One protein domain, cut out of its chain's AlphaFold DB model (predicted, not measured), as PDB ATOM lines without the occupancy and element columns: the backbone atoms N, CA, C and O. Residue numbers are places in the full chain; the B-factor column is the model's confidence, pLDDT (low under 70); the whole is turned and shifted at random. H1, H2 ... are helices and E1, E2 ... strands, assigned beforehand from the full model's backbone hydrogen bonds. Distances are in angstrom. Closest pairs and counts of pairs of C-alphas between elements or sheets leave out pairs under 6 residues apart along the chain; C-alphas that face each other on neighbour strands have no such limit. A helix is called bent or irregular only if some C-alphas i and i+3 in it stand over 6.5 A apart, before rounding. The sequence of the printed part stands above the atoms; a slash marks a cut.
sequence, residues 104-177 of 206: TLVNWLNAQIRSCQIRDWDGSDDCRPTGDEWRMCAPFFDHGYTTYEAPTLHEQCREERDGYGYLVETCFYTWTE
ATOM      1  N   THR A 104      -5.700   8.247 -11.669       84.44
ATOM      2  CA  THR A 104      -5.889   6.800 -11.829       84.44
ATOM      3  C   THR A 104      -6.334   6.409 -13.236       84.44
ATOM      4  O   THR A 104      -5.901   5.366 -13.714       84.44
ATOM      5  N   LEU A 105      -7.158   7.228 -13.904       87.19
ATOM      6  CA  LEU A 105      -7.574   6.983 -15.285       87.19
ATOM      7  C   LEU A 105      -6.372   7.100 -16.220       87.19
ATOM      8  O   LEU A 105      -6.097   6.172 -16.969       87.19
ATOM      9  N   VAL A 106      -5.613   8.191 -16.120       85.69
ATOM     10  CA  VAL A 106      -4.415   8.408 -16.947       85.69
ATOM     11  C   VAL A 106      -3.388   7.292 -16.739       85.69
ATOM     12  O   VAL A 106      -2.902   6.711 -17.705       85.69
ATOM     13  N   ASN A 107      -3.125   6.905 -15.488       88.81
ATOM     14  CA  ASN A 107      -2.224   5.794 -15.176       88.81
ATOM     15  C   ASN A 107      -2.686   4.470 -15.796       88.81
ATOM     16  O   ASN A 107      -1.860   3.692 -16.277       88.81
ATOM     17  N   TRP A 108      -3.994   4.211 -15.783       89.81
ATOM     18  CA  TRP A 108      -4.576   3.024 -16.395       89.81
ATOM     19  C   TRP A 108      -4.471   3.059 -17.924       89.81
ATOM     20  O   TRP A 108      -4.052   2.066 -18.516       89.81
ATOM     21  N   LEU A 109      -4.764   4.199 -18.556       90.50
ATOM     22  CA  LEU A 109      -4.621   4.380 -20.003       90.50
ATOM     23  C   LEU A 109      -3.158   4.191 -20.443       90.50
ATOM     24  O   LEU A 109      -2.892   3.402 -21.347       90.50
ATOM     25  N   ASN A 110      -2.201   4.816 -19.748       90.38
ATOM     26  CA  ASN A 110      -0.771   4.636 -20.020       90.38
ATOM     27  C   ASN A 110      -0.341   3.167 -19.828       90.38
ATOM     28  O   ASN A 110       0.439   2.633 -20.613       90.38
ATOM     29  N   ALA A 111      -0.873   2.465 -18.819       91.50
ATOM     30  CA  ALA A 111      -0.578   1.047 -18.612       91.50
ATOM     31  C   ALA A 111      -1.088   0.149 -19.753       91.50
ATOM     32  O   ALA A 111      -0.429  -0.849 -20.064       91.50
ATOM     33  N   GLN A 112      -2.214   0.490 -20.392       92.12
ATOM     34  CA  GLN A 112      -2.674  -0.226 -21.586       92.12
ATOM     35  C   GLN A 112      -1.691  -0.077 -22.746       92.12
ATOM     36  O   GLN A 112      -1.307  -1.084 -23.340       92.12
ATOM     37  N   ILE A 113      -1.249   1.156 -23.014       91.00
ATOM     38  CA  ILE A 113      -0.293   1.460 -24.087       91.00
ATOM     39  C   ILE A 113       0.989   0.658 -23.877       91.00
ATOM     40  O   ILE A 113       1.386  -0.101 -24.759       91.00
ATOM     41  N   ARG A 114       1.577   0.714 -22.672       90.44
ATOM     42  CA  ARG A 114       2.782  -0.071 -22.343       90.44
ATOM     43  C   ARG A 114       2.580  -1.564 -22.527       90.44
ATOM     44  O   ARG A 114       3.445  -2.247 -23.063       90.44
ATOM     45  N   SER A 115       1.447  -2.084 -22.063       91.19
ATOM     46  CA  SER A 115       1.163  -3.518 -22.155       91.19
ATOM     47  C   SER A 115       1.037  -3.981 -23.606       91.19
ATOM     48  O   SER A 115       1.424  -5.108 -23.909       91.19
ATOM     49  N   CYS A 116       0.512  -3.130 -24.490       91.62
ATOM     50  CA  CYS A 116       0.502  -3.383 -25.926       91.62
ATOM     51  C   CYS A 116       1.916  -3.328 -26.510       91.62
ATOM     52  O   CYS A 116       2.357  -4.311 -27.091       91.62
ATOM     53  N   GLN A 117       2.669  -2.255 -26.251       88.88
ATOM     54  CA  GLN A 117       4.017  -2.060 -26.798       88.88
ATOM     55  C   GLN A 117       4.996  -3.182 -26.418       88.88
ATOM     56  O   GLN A 117       5.856  -3.552 -27.204       88.88
ATOM     57  N   ILE A 118       4.862  -3.775 -25.226       88.62
ATOM     58  CA  ILE A 118       5.685  -4.929 -24.809       88.62
ATOM     59  C   ILE A 118       5.390  -6.183 -25.650       88.62
ATOM     60  O   ILE A 118       6.240  -7.063 -25.780       88.62
ATOM     61  N   ARG A 119       4.169  -6.300 -26.175       88.19
ATOM     62  CA  ARG A 119       3.699  -7.448 -26.963       88.19
ATOM     63  C   ARG A 119       3.842  -7.229 -28.468       88.19
ATOM     64  O   ARG A 119       3.845  -8.216 -29.204       88.19
ATOM     65  N   ASP A 120       3.974  -5.976 -28.883       87.69
ATOM     66  CA  ASP A 120       4.150  -5.533 -30.261       87.69
ATOM     67  C   ASP A 120       5.586  -5.801 -30.742       87.69
ATOM     68  O   ASP A 120       6.466  -4.943 -30.743       87.69
ATOM     69  N   TRP A 121       5.855  -7.066 -31.062       80.19
ATOM     70  CA  TRP A 121       7.186  -7.543 -31.438       80.19
ATOM     71  C   TRP A 121       7.581  -7.172 -32.876       80.19
ATOM     72  O   TRP A 121       8.774  -7.141 -33.180       80.19
ATOM     73  N   ASP A 122       6.603  -6.928 -33.750       83.38
ATOM     74  CA  ASP A 122       6.791  -6.598 -35.166       83.38
ATOM     75  C   ASP A 122       6.437  -5.142 -35.506       83.38
ATOM     76  O   ASP A 122       6.625  -4.729 -36.651       83.38
ATOM     77  N   GLY A 123       5.999  -4.345 -34.524       78.19
ATOM     78  CA  GLY A 123       5.668  -2.933 -34.718       78.19
ATOM     79  C   GLY A 123       4.380  -2.720 -35.513       78.19
ATOM     80  O   GLY A 123       4.219  -1.669 -36.137       78.19
ATOM     81  N   SER A 124       3.517  -3.737 -35.590       79.50
ATOM     82  CA  SER A 124       2.318  -3.725 -36.432       79.50
ATOM     83  C   SER A 124       1.047  -3.321 -35.682       79.50
ATOM     84  O   SER A 124       0.048  -2.979 -36.325       79.50
ATOM     85  N   ASP A 125       1.073  -3.326 -34.347       82.00
ATOM     86  CA  ASP A 125      -0.097  -3.027 -33.529       82.00
ATOM     87  C   ASP A 125      -0.294  -1.514 -33.304       82.00
ATOM     88  O   ASP A 125       0.590  -0.779 -32.862       82.00
ATOM     89  N   ASP A 126      -1.524  -1.037 -33.518       82.62
ATOM     90  CA  ASP A 126      -1.957   0.287 -33.058       82.62
ATOM     91  C   ASP A 126      -2.219   0.226 -31.543       82.62
ATOM     92  O   ASP A 126      -3.314  -0.141 -31.098       82.62
ATOM     93  N   CYS A 127      -1.200   0.552 -30.741       87.50
ATOM     94  CA  CYS A 127      -1.231   0.506 -29.275       87.50
ATOM     95  C   CYS A 127      -2.065   1.613 -28.621       87.50
ATOM     96  O   CYS A 127      -1.615   2.323 -27.722       87.50
ATOM     97  N   ARG A 128      -3.315   1.736 -29.059       86.50
ATOM     98  CA  ARG A 128      -4.282   2.712 -28.575       86.50
ATOM     99  C   ARG A 128      -4.900   2.332 -27.232       86.50
ATOM    100  O   ARG A 128      -5.131   1.146 -26.977       86.50
ATOM    101  N   PRO A 129      -5.297   3.317 -26.411       86.62
ATOM    102  CA  PRO A 129      -6.183   3.057 -25.290       86.62
ATOM    103  C   PRO A 129      -7.533   2.494 -25.761       86.62
ATOM    104  O   PRO A 129      -8.112   2.917 -26.765       86.62
ATOM    105  N   THR A 130      -8.055   1.531 -25.013       83.88
ATOM    106  CA  THR A 130      -9.313   0.828 -25.280       83.88
ATOM    107  C   THR A 130     -10.251   0.900 -24.075       83.88
ATOM    108  O   THR A 130      -9.852   1.299 -22.980       83.88
ATOM    109  N   GLY A 131     -11.509   0.502 -24.279       86.88
ATOM    110  CA  GLY A 131     -12.541   0.502 -23.241       86.88
ATOM    111  C   GLY A 131     -13.492   1.694 -23.318       86.88
ATOM    112  O   GLY A 131     -13.332   2.606 -24.138       86.88
ATOM    113  N   ASP A 132     -14.519   1.654 -22.476       88.06
ATOM    114  CA  ASP A 132     -15.558   2.682 -22.428       88.06
ATOM    115  C   ASP A 132     -15.046   3.968 -21.768       88.06
ATOM    116  O   ASP A 132     -15.481   5.059 -22.130       88.06
ATOM    117  N   GLU A 133     -14.070   3.858 -20.866       86.25
ATOM    118  CA  GLU A 133     -13.436   4.979 -20.175       86.25
ATOM    119  C   GLU A 133     -12.733   5.913 -21.165       86.25
ATOM    120  O   GLU A 133     -12.980   7.120 -21.164       86.25
ATOM    121  N   TRP A 134     -11.916   5.355 -22.068       87.06
ATOM    122  CA  TRP A 134     -11.272   6.131 -23.129       87.06
ATOM    123  C   TRP A 134     -12.308   6.761 -24.061       87.06
ATOM    124  O   TRP A 134     -12.280   7.964 -24.297       87.06
ATOM    125  N   ARG A 135     -13.272   5.973 -24.554       87.00
ATOM    126  CA  ARG A 135     -14.300   6.458 -25.490       87.00
ATOM    127  C   ARG A 135     -15.142   7.592 -24.914       87.00
ATOM    128  O   ARG A 135     -15.528   8.496 -25.650       87.00
ATOM    129  N   MET A 136     -15.453   7.524 -23.623       86.88
ATOM    130  CA  MET A 136     -16.226   8.550 -22.929       86.88
ATOM    131  C   MET A 136     -15.405   9.826 -22.710       86.88
ATOM    132  O   MET A 136     -15.958  10.920 -22.817       86.88
ATOM    133  N   CYS A 137     -14.112   9.691 -22.411       88.75
ATOM    134  CA  CYS A 137     -13.259  10.806 -22.005       88.75
ATOM    135  C   CYS A 137     -12.427  11.424 -23.134       88.75
ATOM    136  O   CYS A 137     -11.986  12.559 -22.984       88.75
ATOM    137  N   ALA A 138     -12.255  10.759 -24.277       84.69
ATOM    138  CA  ALA A 138     -11.506  11.305 -25.408       84.69
ATOM    139  C   ALA A 138     -12.019  12.691 -25.860       84.69
ATOM    140  O   ALA A 138     -11.198  13.596 -25.971       84.69
ATOM    141  N   PRO A 139     -13.342  12.942 -25.998       81.69
ATOM    142  CA  PRO A 139     -13.837  14.277 -26.349       81.69
ATOM    143  C   PRO A 139     -13.610  15.325 -25.256       81.69
ATOM    144  O   PRO A 139     -13.648  16.514 -25.542       81.69
ATOM    145  N   PHE A 140     -13.448  14.899 -23.998       83.44
ATOM    146  CA  PHE A 140     -13.100  15.802 -22.906       83.44
ATOM    147  C   PHE A 140     -11.643  16.245 -23.039       83.44
ATOM    148  O   PHE A 140     -11.398  17.440 -22.973       83.44
ATOM    149  N   PHE A 141     -10.720  15.309 -23.281       82.19
ATOM    150  CA  PHE A 141      -9.287  15.584 -23.423       82.19
ATOM    151  C   PHE A 141      -8.919  16.340 -24.703       82.19
ATOM    152  O   PHE A 141      -8.053  17.205 -24.674       82.19
ATOM    153  N   ASP A 142      -9.589  16.035 -25.812       78.00
ATOM    154  CA  ASP A 142      -9.348  16.675 -27.113       78.00
ATOM    155  C   ASP A 142      -9.965  18.084 -27.203       78.00
ATOM    156  O   ASP A 142      -9.793  18.822 -28.171       78.00
ATOM    157  N   HIS A 143     -10.714  18.495 -26.176       78.00
ATOM    158  CA  HIS A 143     -11.348  19.800 -26.171       78.00
ATOM    159  C   HIS A 143     -10.315  20.890 -25.881       78.00
ATOM    160  O   HIS A 143      -9.711  20.901 -24.807       78.00
ATOM    161  N   GLY A 144     -10.196  21.878 -26.777       75.19
ATOM    162  CA  GLY A 144      -9.181  22.948 -26.742       75.19
ATOM    163  C   GLY A 144      -9.200  23.899 -25.537       75.19
ATOM    164  O   GLY A 144      -8.488  24.898 -25.529       75.19
ATOM    165  N   TYR A 145     -10.010  23.607 -24.522       73.12
ATOM    166  CA  TYR A 145     -10.006  24.319 -23.250       73.12
ATOM    167  C   TYR A 145      -9.391  23.480 -22.139       73.12
ATOM    168  O   TYR A 145      -8.811  24.046 -21.226       73.12
ATOM    169  N   THR A 146      -9.478  22.150 -22.195       75.12
ATOM    170  CA  THR A 146      -8.875  21.312 -21.162       75.12
ATOM    171  C   THR A 146      -7.373  21.199 -21.398       75.12
ATOM    172  O   THR A 146      -6.925  20.991 -22.518       75.12
ATOM    173  N   THR A 147      -6.592  21.340 -20.333       75.19
ATOM    174  CA  THR A 147      -5.121  21.205 -20.359       75.19
ATOM    175  C   THR A 147      -4.666  19.873 -19.765       75.19
ATOM    176  O   THR A 147      -3.518  19.711 -19.361       75.19
ATOM    177  N   TYR A 148      -5.592  18.916 -19.669       76.44
ATOM    178  CA  TYR A 148      -5.321  17.619 -19.074       76.44
ATOM    179  C   TYR A 148      -4.437  16.793 -19.991       76.44
ATOM    180  O   TYR A 148      -4.721  16.634 -21.176       76.44
ATOM    181  N   GLU A 149      -3.391  16.222 -19.407       78.75
ATOM    182  CA  GLU A 149      -2.561  15.255 -20.097       78.75
ATOM    183  C   GLU A 149      -3.379  13.987 -20.351       78.75
ATOM    184  O   GLU A 149      -3.881  13.339 -19.428       78.75
ATOM    185  N   ALA A 150      -3.497  13.635 -21.621       81.19
ATOM    186  CA  ALA A 150      -4.085  12.392 -22.076       81.19
ATOM    187  C   ALA A 150      -3.126  11.730 -23.059       81.19
ATOM    188  O   ALA A 150      -2.276  12.414 -23.635       81.19
ATOM    189  N   PRO A 151      -3.250  10.412 -23.273       86.25
ATOM    190  CA  PRO A 151      -2.582   9.796 -24.394       86.25
ATOM    191  C   PRO A 151      -2.945  10.498 -25.699       86.25
ATOM    192  O   PRO A 151      -4.125  10.732 -25.972       86.25
ATOM    193  N   THR A 152      -1.939  10.823 -26.500       83.44
ATOM    194  CA  THR A 152      -2.121  11.540 -27.764       83.44
ATOM    195  C   THR A 152      -1.942  10.599 -28.941       83.44
ATOM    196  O   THR A 152      -1.051   9.746 -28.942       83.44
ATOM    197  N   LEU A 153      -2.786  10.780 -29.957       82.44
ATOM    198  CA  LEU A 153      -2.628  10.142 -31.255       82.44
ATOM    199  C   LEU A 153      -1.782  11.036 -32.155       82.44
ATOM    200  O   LEU A 153      -2.159  12.169 -32.443       82.44
ATOM    201  N   HIS A 154      -0.660  10.511 -32.628       82.56
ATOM    202  CA  HIS A 154       0.143  11.125 -33.671       82.56
ATOM    203  C   HIS A 154      -0.194  10.476 -35.007       82.56
ATOM    204  O   HIS A 154      -0.006   9.272 -35.183       82.56
ATOM    205  N   GLU A 155      -0.669  11.291 -35.940       85.50
ATOM    206  CA  GLU A 155      -0.897  10.913 -37.328       85.50
ATOM    207  C   GLU A 155       0.278  11.400 -38.183       85.50
ATOM    208  O   GLU A 155       0.645  12.574 -38.150       85.50
ATOM    209  N   GLN A 156       0.892  10.487 -38.930       84.81
ATOM    210  CA  GLN A 156       1.937  10.785 -39.905       84.81
ATOM    211  C   GLN A 156       1.521  10.233 -41.259       84.81
ATOM    212  O   GLN A 156       1.591   9.026 -41.490       84.81
ATOM    213  N   CYS A 157       1.102  11.116 -42.157       87.69
ATOM    214  CA  CYS A 157       0.726  10.754 -43.515       87.69
ATOM    215  C   CYS A 157       1.891  10.958 -44.481       87.69
ATOM    216  O   CYS A 157       2.657  11.920 -44.385       87.69
ATOM    217  N   ARG A 158       2.033  10.027 -45.418       88.50
ATOM    218  CA  ARG A 158       2.999  10.094 -46.505       88.50
ATOM    219  C   ARG A 158       2.305   9.764 -47.817       88.50
ATOM    220  O   ARG A 158       1.651   8.731 -47.931       88.50
ATOM    221  N   GLU A 159       2.523  10.601 -48.822       90.81
ATOM    222  CA  GLU A 159       2.161  10.292 -50.202       90.81
ATOM    223  C   GLU A 159       3.186   9.326 -50.808       90.81
ATOM    224  O   GLU A 159       4.375   9.630 -50.920       90.81
ATOM    225  N   GLU A 160       2.731   8.145 -51.209       87.81
ATOM    226  CA  GLU A 160       3.529   7.143 -51.908       87.81
ATOM    227  C   GLU A 160       2.870   6.801 -53.245       87.81
ATOM    228  O   GLU A 160       1.672   6.984 -53.438       87.81
ATOM    229  N   ARG A 161       3.649   6.332 -54.221       88.06
ATOM    230  CA  ARG A 161       3.101   5.869 -55.499       88.06
ATOM    231  C   ARG A 161       2.832   4.369 -55.398       88.06
ATOM    232  O   ARG A 161       3.750   3.612 -55.093       88.06
ATOM    233  N   ASP A 162       1.596   3.947 -55.644       86.38
ATOM    234  CA  ASP A 162       1.215   2.536 -55.578       86.38
ATOM    235  C   ASP A 162       1.823   1.710 -56.732       86.38
ATOM    236  O   ASP A 162       2.440   2.237 -57.664       86.38
ATOM    237  N   GLY A 163       1.624   0.387 -56.693       86.19
ATOM    238  CA  GLY A 163       2.111  -0.538 -57.725       86.19
ATOM    239  C   GLY A 163       1.529  -0.308 -59.129       86.19
ATOM    240  O   GLY A 163       2.025  -0.890 -60.093       86.19
ATOM    241  N   TYR A 164       0.509   0.544 -59.258       89.50
ATOM    242  CA  TYR A 164      -0.137   0.922 -60.513       89.50
ATOM    243  C   TYR A 164       0.229   2.344 -60.966       89.50
ATOM    244  O   TYR A 164      -0.181   2.769 -62.046       89.50
ATOM    245  N   GLY A 165       1.032   3.073 -60.189       86.75
ATOM    246  CA  GLY A 165       1.461   4.424 -60.518       86.75
ATOM    247  C   GLY A 165       0.528   5.537 -60.030       86.75
ATOM    248  O   GLY A 165       0.718   6.679 -60.444       86.75
ATOM    249  N   TYR A 166      -0.449   5.265 -59.169       89.75
ATOM    250  CA  TYR A 166      -1.286   6.302 -58.561       89.75
ATOM    251  C   TYR A 166      -0.648   6.835 -57.279       89.75
ATOM    252  O   TYR A 166      -0.021   6.081 -56.541       89.75
ATOM    253  N   LEU A 167      -0.791   8.139 -57.017       88.19
ATOM    254  CA  LEU A 167      -0.433   8.705 -55.715       88.19
ATOM    255  C   LEU A 167      -1.475   8.252 -54.688       88.19
ATOM    256  O   LEU A 167      -2.672   8.433 -54.899       88.19
ATOM    257  N   VAL A 168      -1.006   7.648 -53.605       90.44
ATOM    258  CA  VAL A 168      -1.804   7.190 -52.473       90.44
ATOM    259  C   VAL A 168      -1.242   7.797 -51.197       90.44
ATOM    260  O   VAL A 168      -0.037   7.773 -50.959       90.44
ATOM    261  N   GLU A 169      -2.113   8.342 -50.360       89.12
ATOM    262  CA  GLU A 169      -1.738   8.802 -49.028       89.12
ATOM    263  C   GLU A 169      -1.839   7.628 -48.048       89.12
ATOM    264  O   GLU A 169      -2.879   6.972 -47.940       89.12
ATOM    265  N   THR A 170      -0.739   7.331 -47.362       83.44
ATOM    266  CA  THR A 170      -0.680   6.318 -46.307       83.44
ATOM    267  C   THR A 170      -0.387   7.003 -44.986       83.44
ATOM    268  O   THR A 170       0.669   7.611 -44.826       83.44
ATOM    269  N   CYS A 171      -1.315   6.884 -44.039       83.06
ATOM    270  CA  CYS A 171      -1.173   7.433 -42.698       83.06
ATOM    271  C   CYS A 171      -0.787   6.346 -41.694       83.06
ATOM    272  O   CYS A 171      -1.375   5.263 -41.667       83.06
ATOM    273  N   PHE A 172       0.197   6.665 -40.859       78.69
ATOM    274  CA  PHE A 172       0.613   5.885 -39.704       78.69
ATOM    275  C   PHE A 172       0.125   6.579 -38.438       78.69
ATOM    276  O   PHE A 172       0.279   7.789 -38.282       78.69
ATOM    277  N   TYR A 173      -0.455   5.796 -37.538       80.00
ATOM    278  CA  TYR A 173      -1.022   6.269 -36.286       80.00
ATOM    279  C   TYR A 173      -0.195   5.708 -35.139       80.00
ATOM    280  O   TYR A 173       0.036   4.504 -35.077       80.00
ATOM    281  N   THR A 174       0.279   6.572 -34.247       82.69
ATOM    282  CA  THR A 174       1.063   6.162 -33.077       82.69
ATOM    283  C   THR A 174       0.527   6.835 -31.824       82.69
ATOM    284  O   THR A 174       0.320   8.045 -31.803       82.69
ATOM    285  N   TRP A 175       0.293   6.055 -30.770       85.75
ATOM    286  CA  TRP A 175      -0.131   6.588 -29.476       85.75
ATOM    287  C   TRP A 175       1.063   6.813 -28.566       85.75
ATOM    288  O   TRP A 175       1.912   5.931 -28.417       85.75
ATOM    289  N   THR A 176       1.101   7.973 -27.917       86.31
ATOM    290  CA  THR A 176       2.076   8.252 -26.859       86.31
ATOM    291  C   THR A 176       1.387   8.393 -25.512       86.31
ATOM    292  O   THR A 176       0.205   8.730 -25.430       86.31
ATOM    293  N   GLU A 177       2.112   8.058 -24.445       88.56
ATOM    294  CA  GLU A 177       1.616   8.203 -23.080       88.56
ATOM    295  C   GLU A 177       1.348   9.672 -22.737       88.56
ATOM    296  O   GLU A 177       2.075  10.572 -23.162       88.56
TER     297      GLU A 177
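What this domain is: This is residues 104 to 177 of the 206 residues of the protein "TrbM" of Thioflavicoccus mobilis 8321 (UniProt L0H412). A long, narrow hairpin of two strands, E1 and E2, makes most of the long axis, and at the end where E1 begins and E2 ends two helices, H1 and H2, make a small, loose head. The 14-residue stretch from 118 to 131 loops from the end of H1 back to H2. The printed part has 74 residues, with two named helices and two named strands in the order H1, H2, E1, E2; the sheet, E1 - E2, is antiparallel and the class is mixed, helices and strands. The whole is loose, with a radius of gyration of the C-alphas of 15.4 A, and only just flat, spanning 49 by 33 by 18 A.

Where its parts are: E1, residues 152 to 161, runs 28.8 A from C-alpha 152 at (-2.121, 11.540, -27.764). E2, residues 167 to 176, runs 29.0 A and ends with C-alpha 176 at (2.076, 8.252, -26.859). H1, residues 104 to 117, is 20.0 A long and begins with C-alpha 104 at (-5.889, 6.800, -11.829). H2, residues 132 to 141, is 14.4 A long and irregular, with C-alphas 136 and 139 7.1 A apart.

How they stand to each other: E1 and E2 are antiparallel neighbours and a hairpin, at 159 degrees between directions; N 154 and O 174, 2.8 A apart, are within hydrogen-bond range, as are N 168 and O 160, at 2.8 A. The closest C-alphas of H1 and E2, those of Ile 113 and Trp 175, are 7.4 A apart. H1 and E1 are apart, and so are H2 and E2. H1 and H2 are close but not clearly touching, the closest C-alphas being those of Leu 109 and Trp 134, 7.6 A apart. Their lines stand at 70.4 degrees, only just about perpendicular. Every O i to N i+4 pair is within hydrogen-bond range in H1, and 4 of 6 in H2.

The domain as a whole: The C-alphas of Thr 104 and Tyr 164, the two farthest apart, are 49.4 A apart. The printed part has no cut. The link from H1 to H2 is long, that from H2 to E1 short, that from E1 to E2 tight. The mean pLDDT of the printed part is 85.2, and no printed residue is under 70.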